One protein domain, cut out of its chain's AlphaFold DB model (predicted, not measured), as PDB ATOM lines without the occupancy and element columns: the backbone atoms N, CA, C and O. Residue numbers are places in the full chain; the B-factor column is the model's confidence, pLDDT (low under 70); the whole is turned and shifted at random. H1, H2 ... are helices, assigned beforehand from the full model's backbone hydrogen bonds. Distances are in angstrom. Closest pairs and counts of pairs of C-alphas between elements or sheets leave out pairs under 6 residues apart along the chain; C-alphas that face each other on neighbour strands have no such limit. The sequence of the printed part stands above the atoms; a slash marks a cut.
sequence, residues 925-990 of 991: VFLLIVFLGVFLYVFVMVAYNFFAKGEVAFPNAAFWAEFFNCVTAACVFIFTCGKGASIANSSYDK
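This is residues 925 to 990 of the 991 residues of an uncharacterized protein of Trichomonas vaginalis (UniProt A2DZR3). An open zigzag of two long helices, H1 and H2: the chain folds back after H1 and runs through H2 in nearly the reverse direction, then a tail turns back and ends in the short H3. Residues 925 to 936 of H1 stick out. The printed part has 66 residues, with three named helices and no named strand, all helix in class. It is loose, radius of gyration of the C-alphas 15.7 A, spanning 47 by 31 by 18 A.

H1, residues 925 to 949, H2, residues 957 to 976, and H3, residues 987 to 990, are apart from one another. In H1 and H2 every O i to N i+4 pair is within hydrogen-bond range; H3 is too short for such a pair.

H1 begins at C-alpha 925 (21.797, 61.704, 23.485) and measures 35.5 A. H2 measures 28.0 A. H3 ends at C-alpha 990 (26.701, 28.686, 15.376).

The C-alphas farthest apart, of Ala 948 and Lys 979, are separated by 47.0 A. The printed part has no cut, and both links are short. Residues 978 to 990 have pLDDT under 70.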
ATOM      1  N   VAL A 925      23.254  61.534  23.291       81.06
ATOM      2  CA  VAL A 925      21.797  61.704  23.485       81.06
ATOM      3  C   VAL A 925      21.052  60.405  23.159       81.06
ATOM      4  O   VAL A 925      20.198  59.976  23.931       81.06
ATOM      5  N   PHE A 926      21.411  59.737  22.060       84.38
ATOM      6  CA  PHE A 926      20.848  58.438  21.687       84.38
ATOM      7  C   PHE A 926      21.109  57.370  22.757       84.38
ATOM      8  O   PHE A 926      20.180  56.684  23.177       84.38
ATOM      9  N   LEU A 927      22.345  57.263  23.255       83.81
ATOM     10  CA  LEU A 927      22.703  56.323  24.318       83.81
ATOM     11  C   LEU A 927      21.955  56.620  25.620       83.81
ATOM     12  O   LEU A 927      21.515  55.684  26.283       83.81
ATOM     13  N   LEU A 928      21.753  57.896  25.962       85.25
ATOM     14  CA  LEU A 928      20.967  58.284  27.132       85.25
ATOM     15  C   LEU A 928      19.495  57.861  26.985       85.25
ATOM     16  O   LEU A 928      18.935  57.307  27.927       85.25
ATOM     17  N   ILE A 929      18.890  58.035  25.803       89.00
ATOM     18  CA  ILE A 929      17.518  57.578  25.512       89.00
ATOM     19  C   ILE A 929      17.413  56.050  25.610       89.00
ATOM     20  O   ILE A 929      16.495  55.535  26.250       89.00
ATOM     21  N   VAL A 930      18.362  55.316  25.019       88.12
ATOM     22  CA  VAL A 930      18.391  53.844  25.072       88.12
ATOM     23  C   VAL A 930      18.542  53.358  26.513       88.12
ATOM     24  O   VAL A 930      17.801  52.473  26.942       88.12
ATOM     25  N   PHE A 931      19.447  53.961  27.286       87.38
ATOM     26  CA  PHE A 931      19.664  53.600  28.686       87.38
ATOM     27  C   PHE A 931      18.415  53.855  29.538       87.38
ATOM     28  O   PHE A 931      18.023  53.000  30.333       87.38
ATOM     29  N   LEU A 932      17.744  54.989  29.325       91.31
ATOM     30  CA  LEU A 932      16.510  55.336  30.029       91.31
ATOM     31  C   LEU A 932      15.368  54.364  29.685       91.31
ATOM     32  O   LEU A 932      14.623  53.952  30.573       91.31
ATOM     33  N   GLY A 933      15.274  53.925  28.423       92.88
ATOM     34  CA  GLY A 933      14.323  52.900  27.983       92.88
ATOM     35  C   GLY A 933      14.579  51.525  28.608       92.88
ATOM     36  O   GLY A 933      13.647  50.890  29.098       92.88
ATOM     37  N   VAL A 934      15.842  51.085  28.657       90.25
ATOM     38  CA  VAL A 934      16.235  49.830  29.322       90.25
ATOM     39  C   VAL A 934      15.933  49.885  30.819       90.25
ATOM     40  O   VAL A 934      15.363  48.939  31.362       90.25
ATOM     41  N   PHE A 935      16.256  50.999  31.480       90.50
ATOM     42  CA  PHE A 935      15.990  51.180  32.904       90.50
ATOM     43  C   PHE A 935      14.490  51.126  33.216       90.50
ATOM     44  O   PHE A 935      14.077  50.387  34.109       90.50
ATOM     45  N   LEU A 936      13.663  51.844  32.444       92.62
ATOM     46  CA  LEU A 936      12.206  51.804  32.590       92.62
ATOM     47  C   LEU A 936      11.647  50.402  32.346       92.62
ATOM     48  O   LEU A 936      10.807  49.946  33.118       92.62
ATOM     49  N   TYR A 937      12.130  49.699  31.321       92.62
ATOM     50  CA  TYR A 937      11.721  48.325  31.046       92.62
ATOM     51  C   TYR A 937      12.012  47.399  32.233       92.62
ATOM     52  O   TYR A 937      11.116  46.692  32.696       92.62
ATOM     53  N   VAL A 938      13.242  47.429  32.756       90.69
ATOM     54  CA  VAL A 938      13.638  46.611  33.910       90.69
ATOM     55  C   VAL A 938      12.789  46.971  35.127       90.69
ATOM     56  O   VAL A 938      12.229  46.076  35.755       90.69
ATOM     57  N   PHE A 939      12.632  48.260  35.429       92.19
ATOM     58  CA  PHE A 939      11.874  48.720  36.592       92.19
ATOM     59  C   PHE A 939      10.401  48.297  36.531       92.19
ATOM     60  O   PHE A 939       9.893  47.689  37.475       92.19
ATOM     61  N   VAL A 940       9.725  48.558  35.408       93.25
ATOM     62  CA  VAL A 940       8.305  48.223  35.222       93.25
ATOM     63  C   VAL A 940       8.085  46.715  35.277       93.25
ATOM     64  O   VAL A 940       7.137  46.256  35.909       93.25
ATOM     65  N   MET A 941       8.962  45.923  34.663       91.06
ATOM     66  CA  MET A 941       8.794  44.471  34.620       91.06
ATOM     67  C   MET A 941       9.181  43.776  35.934       91.06
ATOM     68  O   MET A 941       8.553  42.779  36.292       91.06
ATOM     69  N   VAL A 942      10.155  44.301  36.687       91.94
ATOM     70  CA  VAL A 942      10.424  43.847  38.063       91.94
ATOM     71  C   VAL A 942       9.232  44.173  38.960       91.94
ATOM     72  O   VAL A 942       8.769  43.292  39.681       91.94
ATOM     73  N   ALA A 943       8.685  45.391  38.875       89.44
ATOM     74  CA  ALA A 943       7.481  45.766  39.615       89.44
ATOM     75  C   ALA A 943       6.289  44.870  39.237       89.44
ATOM     76  O   ALA A 943       5.593  44.367  40.116       89.44
ATOM     77  N   TYR A 944       6.088  44.594  37.946       92.75
ATOM     78  CA  TYR A 944       5.048  43.679  37.481       92.75
ATOM     79  C   TYR A 944       5.229  42.260  38.034       92.75
ATOM     80  O   TYR A 944       4.277  41.702  38.570       92.75
ATOM     81  N   ASN A 945       6.430  41.674  37.957       89.19
ATOM     82  CA  ASN A 945       6.689  40.345  38.525       89.19
ATOM     83  C   ASN A 945       6.482  40.325  40.047       89.19
ATOM     84  O   ASN A 945       5.896  39.373  40.564       89.19
ATOM     85  N   PHE A 946       6.874  41.392  40.745       91.00
ATOM     86  CA  PHE A 946       6.661  41.528  42.181       91.00
ATOM     87  C   PHE A 946       5.169  41.535  42.536       91.00
ATOM     88  O   PHE A 946       4.740  40.759  43.386       91.00
ATOM     89  N   PHE A 947       4.356  42.342  41.848       91.69
ATOM     90  CA  PHE A 947       2.920  42.424  42.127       91.69
ATOM     91  C   PHE A 947       2.124  41.217  41.613       91.69
ATOM     92  O   PHE A 947       1.179  40.792  42.272       91.69
ATOM     93  N   ALA A 948       2.478  40.655  40.455       90.06
ATOM     94  CA  ALA A 948       1.714  39.575  39.830       90.06
ATOM     95  C   ALA A 948       2.095  38.181  40.347       90.06
ATOM     96  O   ALA A 948       1.246  37.293  40.380       90.06
ATOM     97  N   LYS A 949       3.364  37.965  40.711       88.62
ATOM     98  CA  LYS A 949       3.897  36.643  41.085       88.62
ATOM     99  C   LYS A 949       4.450  36.586  42.509       88.62
ATOM    100  O   LYS A 949       4.754  35.497  42.977       88.62
ATOM    101  N   GLY A 950       4.571  37.721  43.204       87.62
ATOM    102  CA  GLY A 950       5.134  37.784  44.557       87.62
ATOM    103  C   GLY A 950       6.651  37.577  44.615       87.62
ATOM    104  O   GLY A 950       7.206  37.429  45.700       87.62
ATOM    105  N   GLU A 951       7.332  37.570  43.467       88.62
ATOM    106  CA  GLU A 951       8.764  37.294  43.360       88.62
ATOM    107  C   GLU A 951       9.504  38.505  42.785       88.62
ATOM    108  O   GLU A 951       9.108  39.077  41.766       88.62
ATOM    109  N   VAL A 952      10.627  38.878  43.405       87.25
ATOM    110  CA  VAL A 952      11.551  39.882  42.857       87.25
ATOM    111  C   VAL A 952      12.514  39.171  41.908       87.25
ATOM    112  O   VAL A 952      13.628  38.812  42.278       87.25
ATOM    113  N   ALA A 953      12.057  38.925  40.681       87.12
ATOM    114  CA  ALA A 953      12.853  38.286  39.637       87.12
ATOM    115  C   ALA A 953      13.147  39.259  38.486       87.12
ATOM    116  O   ALA A 953      12.259  39.974  38.006       87.12
ATOM    117  N   PHE A 954      14.398  39.260  38.016       87.31
ATOM    118  CA  PHE A 954      14.818  40.087  36.887       87.31
ATOM    119  C   PHE A 954      14.159  39.582  35.587       87.31
ATOM    120  O   PHE A 954      14.241  38.390  35.275       87.31
ATOM    121  N   PRO A 955      13.486  40.448  34.814       85.12
ATOM    122  CA  PRO A 955      12.718  40.036  33.644       85.12
ATOM    123  C   PRO A 955      13.639  39.557  32.526       85.12
ATOM    124  O   PRO A 955      14.595  40.244  32.178       85.12
ATOM    125  N   ASN A 956      13.337  38.400  31.932       86.88
ATOM    126  CA  ASN A 956      14.158  37.781  30.886       86.88
ATOM    127  C   ASN A 956      15.640  37.654  31.295       86.88
ATOM    128  O   ASN A 956      16.529  37.995  30.520       86.88
ATOM    129  N   ALA A 957      15.918  37.180  32.516       84.19
ATOM    130  CA  ALA A 957      17.276  37.077  33.065       84.19
ATOM    131  C   ALA A 957      18.287  36.386  32.123       84.19
ATOM    132  O   ALA A 957      19.434  36.818  32.042       84.19
ATOM    133  N   ALA A 958      17.853  35.372  31.364       83.56
ATOM    134  CA  ALA A 958      18.687  34.700  30.364       83.56
ATOM    135  C   ALA A 958      19.158  35.649  29.244       83.56
ATOM    136  O   ALA A 958      20.337  35.653  28.906       83.56
ATOM    137  N   PHE A 959      18.263  36.506  28.734       87.38
ATOM    138  CA  PHE A 959      18.604  37.508  27.722       87.38
ATOM    139  C   PHE A 959      19.625  38.515  28.256       87.38
ATOM    140  O   PHE A 959      20.602  38.807  27.580       87.38
ATOM    141  N   TRP A 960      19.433  39.032  29.474       84.81
ATOM    142  CA  TRP A 960      20.355  40.023  30.040       84.81
ATOM    143  C   TRP A 960      21.728  39.443  30.351       84.81
ATOM    144  O   TRP A 960      22.728  40.117  30.126       84.81
ATOM    145  N   ALA A 961      21.788  38.195  30.822       83.56
ATOM    146  CA  ALA A 961      23.055  37.499  31.010       83.56
ATOM    147  C   ALA A 961      23.833  37.401  29.687       83.56
ATOM    148  O   ALA A 961      25.021  37.714  29.641       83.56
ATOM    149  N   GLU A 962      23.156  37.044  28.593       83.56
ATOM    150  CA  GLU A 962      23.771  36.959  27.266       83.56
ATOM    151  C   GLU A 962      24.127  38.344  26.699       83.56
ATOM    152  O   GLU A 962      25.240  38.546  26.218       83.56
ATOM    153  N   PHE A 963      23.252  39.340  26.864       85.88
ATOM    154  CA  PHE A 963      23.505  40.731  26.483       85.88
ATOM    155  C   PHE A 963      24.751  41.303  27.177       85.88
ATOM    156  O   PHE A 963      25.619  41.867  26.510       85.88
ATOM    157  N   PHE A 964      24.890  41.128  28.497       84.19
ATOM    158  CA  PHE A 964      26.070  41.592  29.230       84.19
ATOM    159  C   PHE A 964      27.334  40.835  28.832       84.19
ATOM    160  O   PHE A 964      28.394  41.456  28.757       84.19
ATOM    161  N   ASN A 965      27.243  39.542  28.514       82.75
ATOM    162  CA  ASN A 965      28.378  38.808  27.958       82.75
ATOM    163  C   ASN A 965      28.818  39.403  26.610       82.75
ATOM    164  O   ASN A 965      30.009  39.637  26.417       82.75
ATOM    165  N   CYS A 966      27.878  39.740  25.720       81.38
ATOM    166  CA  CYS A 966      28.183  40.394  24.444       81.38
ATOM    167  C   CYS A 966      28.783  41.797  24.626       81.38
ATOM    168  O   CYS A 966      29.783  42.118  23.988       81.38
ATOM    169  N   VAL A 967      28.223  42.624  25.517       82.88
ATOM    170  CA  VAL A 967      28.760  43.964  25.823       82.88
ATOM    171  C   VAL A 967      30.151  43.863  26.445       82.88
ATOM    172  O   VAL A 967      31.041  44.623  26.077       82.88
ATOM    173  N   THR A 968      30.372  42.905  27.345       81.00
ATOM    174  CA  THR A 968      31.681  42.679  27.972       81.00
ATOM    175  C   THR A 968      32.705  42.232  26.936       81.00
ATOM    176  O   THR A 968      33.791  42.802  26.880       81.00
ATOM    177  N   ALA A 969      32.352  41.281  26.065       81.31
ATOM    178  CA  ALA A 969      33.204  40.852  24.959       81.31
ATOM    179  C   ALA A 969      33.530  42.015  24.006       81.31
ATOM    180  O   ALA A 969      34.692  42.204  23.652       81.31
ATOM    181  N   ALA A 970      32.540  42.845  23.656       77.38
ATOM    182  CA  ALA A 970      32.736  44.028  22.820       77.38
ATOM    183  C   ALA A 970      33.649  45.071  23.487       77.38
ATOM    184  O   ALA A 970      34.586  45.555  22.855       77.38
ATOM    185  N   CYS A 971      33.440  45.385  24.770       79.88
ATOM    186  CA  CYS A 971      34.305  46.290  25.529       79.88
ATOM    187  C   CYS A 971      35.740  45.754  25.608       79.88
ATOM    188  O   CYS A 971      36.681  46.485  25.308       79.88
ATOM    189  N   VAL A 972      35.923  44.474  25.947       77.31
ATOM    190  CA  VAL A 972      37.247  43.838  25.978       77.31
ATOM    191  C   VAL A 972      37.901  43.902  24.598       77.31
ATOM    192  O   VAL A 972      39.069  44.268  24.505       77.31
ATOM    193  N   PHE A 973      37.167  43.633  23.520       77.50
ATOM    194  CA  PHE A 973      37.687  43.717  22.157       77.50
ATOM    195  C   PHE A 973      38.126  45.141  21.778       77.50
ATOM    196  O   PHE A 973      39.237  45.321  21.276       77.50
ATOM    197  N   ILE A 974      37.298  46.152  22.072       79.19
ATOM    198  CA  ILE A 974      37.580  47.569  21.792       79.19
ATOM    199  C   ILE A 974      38.806  48.045  22.581       79.19
ATOM    200  O   ILE A 974      39.732  48.606  21.998       79.19
ATOM    201  N   PHE A 975      38.862  47.786  23.891       75.00
ATOM    202  CA  PHE A 975      39.949  48.281  24.744       75.00
ATOM    203  C   PHE A 975      41.254  47.492  24.598       75.00
ATOM    204  O   PHE A 975      42.329  48.058  24.779       75.00
ATOM    205  N   THR A 976      41.198  46.209  24.228       78.12
ATOM    206  CA  THR A 976      42.408  45.415  23.946       78.12
ATOM    207  C   THR A 976      42.834  45.470  22.479       78.12
ATOM    208  O   THR A 976      43.829  44.840  22.117       78.12
ATOM    209  N   CYS A 977      42.108  46.208  21.624       70.56
ATOM    210  CA  CYS A 977      42.316  46.251  20.170       70.56
ATOM    211  C   CYS A 977      42.438  44.841  19.552       70.56
ATOM    212  O   CYS A 977      43.302  44.594  18.709       70.56
ATOM    213  N   GLY A 978      41.627  43.893  20.036       63.50
ATOM    214  CA  GLY A 978      41.634  42.495  19.593       63.50
ATOM    215  C   GLY A 978      42.842  41.651  20.031       63.50
ATOM    216  O   GLY A 978      43.026  40.558  19.502       63.50
ATOM    217  N   LYS A 979      43.678  42.116  20.974       62.50
ATOM    218  CA  LYS A 979      44.895  41.397  21.416       62.50
ATOM    219  C   LYS A 979      44.724  40.543  22.684       62.50
ATOM    220  O   LYS A 979      45.698  39.948  23.143       62.50
ATOM    221  N   GLY A 980      43.516  40.449  23.245       58.78
ATOM    222  CA  GLY A 980      43.186  39.537  24.347       58.78
ATOM    223  C   GLY A 980      42.637  38.196  23.844       58.78
ATOM    224  O   GLY A 980      41.744  38.179  23.004       58.78
ATOM    225  N   ALA A 981      43.179  37.082  24.347       57.97
ATOM    226  CA  ALA A 981      42.796  35.714  23.986       57.97
ATOM    227  C   ALA A 981      41.281  35.453  24.107       57.97
ATOM    228  O   ALA A 981      40.624  35.984  24.999       57.97
ATOM    229  N   SER A 982      40.755  34.607  23.214       60.34
ATOM    230  CA  SER A 982      39.333  34.279  23.050       60.34
ATOM    231  C   SER A 982      38.635  33.927  24.369       60.34
ATOM    232  O   SER A 982      38.801  32.827  24.904       60.34
ATOM    233  N   ILE A 983      37.814  34.844  24.874       55.19
ATOM    234  CA  ILE A 983      36.894  34.579  25.976       55.19
ATOM    235  C   ILE A 983      35.549  34.184  25.364       55.19
ATOM    236  O   ILE A 983      34.852  35.014  24.795       55.19
ATOM    237  N   ALA A 984      35.237  32.899  25.547       52.56
ATOM    238  CA  ALA A 984      33.929  32.253  25.476       52.56
ATOM    239  C   ALA A 984      33.212  32.208  24.111       52.56
ATOM    240  O   ALA A 984      32.747  33.209  23.580       52.56
ATOM    241  N   ASN A 985      33.029  30.973  23.628       53.91
ATOM    242  CA  ASN A 985      32.058  30.590  22.605       53.91
ATOM    243  C   ASN A 985      30.657  31.099  22.992       53.91
ATOM    244  O   ASN A 985      29.941  30.436  23.746       53.91
ATOM    245  N   SER A 986      30.270  32.263  22.478       51.88
ATOM    246  CA  SER A 986      28.869  32.663  22.417       51.88
ATOM    247  C   SER A 986      28.135  31.679  21.506       51.88
ATOM    248  O   SER A 986      28.634  31.317  20.441       51.88
ATOM    249  N   SER A 987      26.952  31.217  21.915       56.03
ATOM    250  CA  SER A 987      26.141  30.292  21.107       56.03
ATOM    251  C   SER A 987      25.692  30.896  19.764       56.03
ATOM    252  O   SER A 987      25.305  30.156  18.861       56.03
ATOM    253  N   TYR A 988      25.817  32.221  19.623       50.16
ATOM    254  CA  TYR A 988      25.482  32.991  18.428       50.16
ATOM    255  C   TYR A 988      26.421  32.749  17.234       50.16
ATOM    256  O   TYR A 988      25.979  32.923  16.108       50.16
ATOM    257  N   ASP A 989      27.658  32.269  17.436       51.56
ATOM    258  CA  ASP A 989      28.588  31.958  16.328       51.56
ATOM    259  C   ASP A 989      28.287  30.603  15.637       51.56
ATOM    260  O   ASP A 989      29.068  30.119  14.814       51.56
ATOM    261  N   LYS A 990      27.170  29.946  15.988       51.78
ATOM    262  CA  LYS A 990      26.701  28.686  15.376       51.78
ATOM    263  C   LYS A 990      25.431  28.827  14.517       51.78
ATOM    264  O   LYS A 990      24.908  27.799  14.083       51.78
TER     265      LYS A 990